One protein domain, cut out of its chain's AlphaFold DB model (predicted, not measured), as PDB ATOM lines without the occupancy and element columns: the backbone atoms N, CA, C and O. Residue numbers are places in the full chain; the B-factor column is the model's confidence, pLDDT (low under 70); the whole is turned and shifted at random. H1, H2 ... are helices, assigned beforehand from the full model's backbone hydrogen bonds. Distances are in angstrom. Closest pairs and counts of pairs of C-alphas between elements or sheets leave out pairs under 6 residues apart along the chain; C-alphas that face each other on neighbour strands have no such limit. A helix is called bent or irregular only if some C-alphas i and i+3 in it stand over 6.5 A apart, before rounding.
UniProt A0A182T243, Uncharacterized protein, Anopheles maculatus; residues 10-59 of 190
ATOM      1  N   GLN A  10     226.372 191.961 320.929       86.00
ATOM      2  CA  GLN A  10     225.842 192.669 319.761       86.00
ATOM      3  C   GLN A  10     225.583 194.160 320.032       86.00
ATOM      4  O   GLN A  10     225.868 194.988 319.177       86.00
ATOM      5  N   SER A  11     225.076 194.519 321.216       86.56
ATOM      6  CA  SER A  11     224.756 195.904 321.585       86.56
ATOM      7  C   SER A  11     225.843 196.587 322.426       86.56
ATOM      8  O   SER A  11     225.631 197.697 322.908       86.56
ATOM      9  N   ALA A  12     227.025 195.972 322.570       86.44
ATOM     10  CA  ALA A  12     228.118 196.490 323.399       86.44
ATOM     11  C   ALA A  12     228.595 197.898 322.988       86.44
ATOM     12  O   ALA A  12     229.000 198.675 323.849       86.44
ATOM     13  N   GLN A  13     228.476 198.265 321.707       88.44
ATOM     14  CA  GLN A  13     228.798 199.610 321.206       88.44
ATOM     15  C   GLN A  13     227.923 200.730 321.806       88.44
ATOM     16  O   GLN A  13     228.321 201.887 321.793       88.44
ATOM     17  N   PHE A  14     226.748 200.397 322.357       90.44
ATOM     18  CA  PHE A  14     225.846 201.350 323.017       90.44
ATOM     19  C   PHE A  14     226.006 201.369 324.547       90.44
ATOM     20  O   PHE A  14     225.257 202.060 325.237       90.44
ATOM     21  N   LEU A  15     226.964 200.614 325.105       89.94
ATOM     22  CA  LEU A  15     227.151 200.515 326.554       89.94
ATOM     23  C   LEU A  15     227.512 201.868 327.183       89.94
ATOM     24  O   LEU A  15     227.001 202.185 328.251       89.94
ATOM     25  N   GLU A  16     228.343 202.674 326.517       91.31
ATOM     26  CA  GLU A  16     228.741 204.006 326.993       91.31
ATOM     27  C   GLU A  16     227.540 204.958 327.100       91.31
ATOM     28  O   GLU A  16     227.340 205.572 328.148       91.31
ATOM     29  N   LEU A  17     226.672 204.987 326.078       92.00
ATOM     30  CA  LEU A  17     225.417 205.749 326.091       92.00
ATOM     31  C   LEU A  17     224.513 205.325 327.258       92.00
ATOM     32  O   LEU A  17     224.047 206.171 328.018       92.00
ATOM     33  N   ILE A  18     224.288 204.016 327.431       92.56
ATOM     34  CA  ILE A  18     223.429 203.492 328.505       92.56
ATOM     35  C   ILE A  18     224.014 203.825 329.884       92.56
ATOM     36  O   ILE A  18     223.270 204.200 330.785       92.56
ATOM     37  N   VAL A  19     225.335 203.723 330.064       93.25
ATOM     38  CA  VAL A  19     225.995 204.095 331.326       93.25
ATOM     39  C   VAL A  19     225.875 205.599 331.585       93.25
ATOM     40  O   VAL A  19     225.526 205.973 332.702       93.25
ATOM     41  N   SER A  20     226.073 206.452 330.575       94.25
ATOM     42  CA  SER A  20     225.875 207.904 330.697       94.25
ATOM     43  C   SER A  20     224.451 208.241 331.154       94.25
ATOM     44  O   SER A  20     224.277 208.916 332.165       94.25
ATOM     45  N   LYS A  21     223.441 207.666 330.484       94.81
ATOM     46  CA  LYS A  21     222.010 207.850 330.787       94.81
ATOM     47  C   LYS A  21     221.568 207.245 332.132       94.81
ATOM     48  O   LYS A  21     220.477 207.525 332.616       94.81
ATOM     49  N   ILE A  22     222.379 206.380 332.746       94.38
ATOM     50  CA  ILE A  22     222.170 205.918 334.130       94.38
ATOM     51  C   ILE A  22     222.803 206.904 335.120       94.38
ATOM     52  O   ILE A  22     222.215 207.180 336.162       94.38
ATOM     53  N   LEU A  23     223.984 207.448 334.808       94.94
ATOM     54  CA  LEU A  23     224.695 208.403 335.667       94.94
ATOM     55  C   LEU A  23     223.989 209.765 335.765       94.94
ATOM     56  O   LEU A  23     224.036 210.390 336.823       94.94
ATOM     57  N   ASP A  24     223.309 210.205 334.703       94.44
ATOM     58  CA  ASP A  24     222.489 211.427 334.699       94.44
ATOM     59  C   ASP A  24     221.056 211.234 335.256       94.44
ATOM     60  O   ASP A  24     220.327 212.209 335.432       94.44
ATOM     61  N   ASN A  25     220.688 210.002 335.638       92.88
ATOM     62  CA  ASN A  25     219.358 209.565 336.100       92.88
ATOM     63  C   ASN A  25     218.229 209.570 335.044       92.88
ATOM     64  O   ASN A  25     217.068 209.383 335.408       92.88
ATOM     65  N   SER A  26     218.524 209.679 333.744       93.88
ATOM     66  CA  SER A  26     217.523 209.466 332.680       93.88
ATOM     67  C   SER A  26     216.891 208.065 332.763       93.88
ATOM     68  O   SER A  26     215.674 207.897 332.642       93.88
ATOM     69  N   LEU A  27     217.722 207.052 333.034       95.19
ATOM     70  CA  LEU A  27     217.358 205.645 333.231       95.19
ATOM     71  C   LEU A  27     217.400 205.269 334.728       95.19
ATOM     72  O   LEU A  27     218.101 204.345 335.145       95.19
ATOM     73  N   ASP A  28     216.640 206.012 335.531       92.94
ATOM     74  CA  ASP A  28     216.453 205.859 336.986       92.94
ATOM     75  C   ASP A  28     215.949 204.479 337.465       92.94
ATOM     76  O   ASP A  28     216.230 204.059 338.590       92.94
ATOM     77  N   THR A  29     215.202 203.757 336.631       92.25
ATOM     78  CA  THR A  29     214.510 202.513 336.993       92.25
ATOM     79  C   THR A  29     214.999 201.318 336.183       92.25
ATOM     80  O   THR A  29     215.409 201.421 335.027       92.25
ATOM     81  N   SER A  30     214.889 200.120 336.770       91.69
ATOM     82  CA  SER A  30     215.239 198.875 336.076       91.69
ATOM     83  C   SER A  30     214.413 198.649 334.809       91.69
ATOM     84  O   SER A  30     214.933 198.064 333.869       91.69
ATOM     85  N   LEU A  31     213.161 199.126 334.774       92.94
ATOM     86  CA  LEU A  31     212.316 199.047 333.585       92.94
ATOM     87  C   LEU A  31     212.897 199.889 332.444       92.94
ATOM     88  O   LEU A  31     213.105 199.347 331.366       92.94
ATOM     89  N   ARG A  32     213.242 201.164 332.690       95.06
ATOM     90  CA  ARG A  32     213.880 202.018 331.673       95.06
ATOM     91  C   ARG A  32     215.195 201.420 331.164       95.06
ATOM     92  O   ARG A  32     215.429 201.418 329.961       95.06
ATOM     93  N   VAL A  33     216.022 200.851 332.048       94.62
ATOM     94  CA  VAL A  33     217.268 200.157 331.657       94.62
ATOM     95  C   VAL A  33     216.996 198.910 330.805       94.62
ATOM     96  O   VAL A  33     217.702 198.676 329.826       94.62
ATOM     97  N   ASP A  34     215.982 198.114 331.147       93.75
ATOM     98  CA  ASP A  34     215.618 196.919 330.381       93.75
ATOM     99  C   ASP A  34     215.052 197.295 328.998       93.75
ATOM    100  O   ASP A  34     215.506 196.756 327.988       93.75
ATOM    101  N   THR A  35     214.164 198.295 328.922       95.12
ATOM    102  CA  THR A  35     213.655 198.843 327.654       95.12
ATOM    103  C   THR A  35     214.770 199.457 326.805       95.12
ATOM    104  O   THR A  35     214.802 199.234 325.595       95.12
ATOM    105  N   ALA A  36     215.735 200.155 327.412       94.75
ATOM    106  CA  ALA A  36     216.909 200.679 326.714       94.75
ATOM    107  C   ALA A  36     217.750 199.564 326.081       94.75
ATOM    108  O   ALA A  36     218.132 199.668 324.915       94.75
ATOM    109  N   LEU A  37     218.002 198.475 326.817       93.50
ATOM    110  CA  LEU A  37     218.733 197.304 326.321       93.50
ATOM    111  C   LEU A  37     218.002 196.597 325.170       93.50
ATOM    112  O   LEU A  37     218.647 196.174 324.204       93.50
ATOM    113  N   GLU A  38     216.676 196.486 325.244       93.56
ATOM    114  CA  GLU A  38     215.844 195.950 324.161       93.56
ATOM    115  C   GLU A  38     215.852 196.867 322.930       93.56
ATOM    116  O   GLU A  38     216.051 196.388 321.809       93.56
ATOM    117  N   TYR A  39     215.736 198.184 323.127       94.81
ATOM    118  CA  TYR A  39     215.771 199.168 322.048       94.81
ATOM    119  C   TYR A  39     217.106 199.138 321.299       94.81
ATOM    120  O   TYR A  39     217.112 199.015 320.072       94.81
ATOM    121  N   VAL A  40     218.251 199.209 321.990       92.81
ATOM    122  CA  VAL A  40     219.557 199.202 321.301       92.81
ATOM    123  C   VAL A  40     219.814 197.884 320.571       92.81
ATOM    124  O   VAL A  40     220.436 197.884 319.511       92.81
ATOM    125  N   LEU A  41     219.291 196.763 321.081       91.69
ATOM    126  CA  LEU A  41     219.381 195.468 320.410       91.69
ATOM    127  C   LEU A  41     218.526 195.426 319.134       91.69
ATOM    128  O   LEU A  41     218.990 194.931 318.111       91.69
ATOM    129  N   ALA A  42     217.305 195.967 319.174       91.75
ATOM    130  CA  ALA A  42     216.415 196.043 318.014       91.75
ATOM    131  C   ALA A  42     216.913 197.020 316.928       91.75
ATOM    132  O   ALA A  42     216.576 196.865 315.755       91.75
ATOM    133  N   ASN A  43     217.723 198.014 317.306       90.12
ATOM    134  CA  ASN A  43     218.225 199.060 316.412       90.12
ATOM    135  C   ASN A  43     219.700 198.878 315.995       90.12
ATOM    136  O   ASN A  43     220.210 199.690 315.229       90.12
ATOM    137  N   VAL A  44     220.375 197.806 316.432       87.94
ATOM    138  CA  VAL A  44     221.821 197.567 316.217       87.94
ATOM    139  C   VAL A  44     222.261 197.558 314.745       87.94
ATOM    140  O   VAL A  44     223.404 197.887 314.442       87.94
ATOM    141  N   THR A  45     221.367 197.197 313.823       86.19
ATOM    142  CA  THR A  45     221.641 197.127 312.377       86.19
ATOM    143  C   THR A  45     221.328 198.419 311.618       86.19
ATOM    144  O   THR A  45     221.556 198.478 310.408       86.19
ATOM    145  N   LYS A  46     220.789 199.454 312.278       85.69
ATOM    146  CA  LYS A  46     220.477 200.731 311.624       85.69
ATOM    147  C   LYS A  46     221.750 201.546 311.396       85.69
ATOM    148  O   LYS A  46     222.598 201.655 312.274       85.69
ATOM    149  N   ALA A  47     221.845 202.171 310.222       79.25
ATOM    150  CA  ALA A  47     222.976 203.028 309.854       79.25
ATOM    151  C   ALA A  47     223.037 204.344 310.656       79.25
ATOM    152  O   ALA A  47     224.091 204.970 310.729       79.25
ATOM    153  N   THR A  48     221.918 204.768 311.248       85.31
ATOM    154  CA  THR A  48     221.818 205.943 312.116       85.31
ATOM    155  C   THR A  48     221.099 205.581 313.411       85.31
ATOM    156  O   THR A  48     220.147 204.796 313.418       85.31
ATOM    157  N   PHE A  49     221.553 206.175 314.513       88.94
ATOM    158  CA  PHE A  49     220.928 206.077 315.827       88.94
ATOM    159  C   PHE A  49     220.392 207.458 316.211       88.94
ATOM    160  O   PHE A  49     221.138 208.434 316.166       88.94
ATOM    161  N   ASN A  50     219.104 207.548 316.548       91.12
ATOM    162  CA  ASN A  50     218.476 208.788 316.995       91.12
ATOM    163  C   ASN A  50     218.266 208.728 318.510       91.12
ATOM    164  O   ASN A  50     217.458 207.939 318.999       91.12
ATOM    165  N   GLU A  51     218.988 209.570 319.243       91.25
ATOM    166  CA  GLU A  51     218.912 209.620 320.702       91.25
ATOM    167  C   GLU A  51     217.536 210.094 321.199       91.25
ATOM    168  O   GLU A  51     217.060 209.598 322.214       91.25
ATOM    169  N   ALA A  52     216.838 210.954 320.448       93.25
ATOM    170  CA  ALA A  52     215.493 211.402 320.816       93.25
ATOM    171  C   ALA A  52     214.448 210.274 320.714       93.25
ATOM    172  O   ALA A  52     213.583 210.152 321.580       93.25
ATOM    173  N   ASP A  53     214.552 209.410 319.693       94.19
ATOM    174  CA  ASP A  53     213.675 208.236 319.559       94.19
ATOM    175  C   ASP A  53     213.988 207.179 320.633       94.19
ATOM    176  O   ASP A  53     213.088 206.467 321.080       94.19
ATOM    177  N   PHE A  54     215.257 207.072 321.047       95.19
ATOM    178  CA  PHE A  54     215.685 206.229 322.162       95.19
ATOM    179  C   PHE A  54     215.128 206.742 323.494       95.19
ATOM    180  O   PHE A  54     214.483 205.976 324.209       95.19
ATOM    181  N   ASP A  55     215.311 208.027 323.804       95.50
ATOM    182  CA  ASP A  55     214.831 208.653 325.039       95.50
ATOM    183  C   ASP A  55     213.302 208.537 325.157       95.50
ATOM    184  O   ASP A  55     212.790 208.120 326.199       95.50
ATOM    185  N   ALA A  56     212.572 208.799 324.065       95.31
ATOM    186  CA  ALA A  56     211.121 208.635 324.009       95.31
ATOM    187  C   ALA A  56     210.681 207.172 324.221       95.31
ATOM    188  O   ALA A  56     209.765 206.911 325.002       95.31
ATOM    189  N   ALA A  57     211.343 206.206 323.573       95.00
ATOM    190  CA  ALA A  57     211.031 204.785 323.738       95.00
ATOM    191  C   ALA A  57     211.359 204.258 325.147       95.00
ATOM    192  O   ALA A  57     210.672 203.368 325.645       95.00
ATOM    193  N   CYS A  58     212.377 204.823 325.798       95.75
ATOM    194  CA  CYS A  58     212.773 204.487 327.165       95.75
ATOM    195  C   CYS A  58     212.023 205.298 328.233       95.75
ATOM    196  O   CYS A  58     212.335 205.156 329.411       95.75
ATOM    197  N   GLY A  59     211.072 206.162 327.856       94.81
ATOM    198  CA  GLY A  59     210.312 206.982 328.803       94.81
ATOM    199  C   GLY A  59     211.163 207.968 329.606       94.81
ATOM    200  O   GLY A  59     210.801 208.302 330.736       94.81
TER     201      GLY A  59
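What this domain is: This is residues 10 to 59 of the 190 residues of an uncharacterized protein of Anopheles maculatus (UniProt A0A182T243). Two helices of 14 residues, H1 and H2, make a splayed helical hairpin, and a short third helix, H3, packs slantwise on a part of H2, residues 35 to 39, away from H1. The three helix centres make a triangle, with H2 the one helix that touches both others. The printed part has 50 residues, with three named helices in the order H1, H2, H3 and no named strand: all helix. It is compact, with a radius of gyration of the C-alphas of 10.0 A and spans of 28 by 19 by 15 A.

Where its parts are: Find C-alpha 30 at (215.239, 198.875, 336.076); from there H2, residues 30 to 43, runs 19.9 A to C-alpha 43. H1, residues 10 to 23, begins at C-alpha 10, at (225.842, 192.669, 319.761), and measures 22.4 A; it is irregular, with C-alphas 10 and 13 standing 7.7 A apart. H3, residues 51 to 57, ends at C-alpha 57, at (211.031, 204.785, 323.738).

How they stand to each other: Look first at Ser 11 and Leu 41, the closest C-alphas of H1 and H2, 5.5 A apart. These helices touch and form a hairpin, running opposite ways at a tilt of 36 degrees, only just steep. H3 touches H2 at residues 35 to 39 alone; their closest C-alphas, those of Tyr 39 and Phe 54, are 7.1 A apart. H2 and H3 run opposite ways at a steep tilt of 59 degrees. H1 and H3 are apart. In H2 and H3 every O i to N i+4 pair is within hydrogen-bond range; in H1, 6 of 10 are.

The domain as a whole: The C-alphas of Thr 29 and Ala 47 are the two farthest apart, at 28.4 A. The printed part has no cut, and both links, H1 to H2 and H2 to H3, are short. The mean pLDDT of the printed part is 92.0, and no printed residue is under 70.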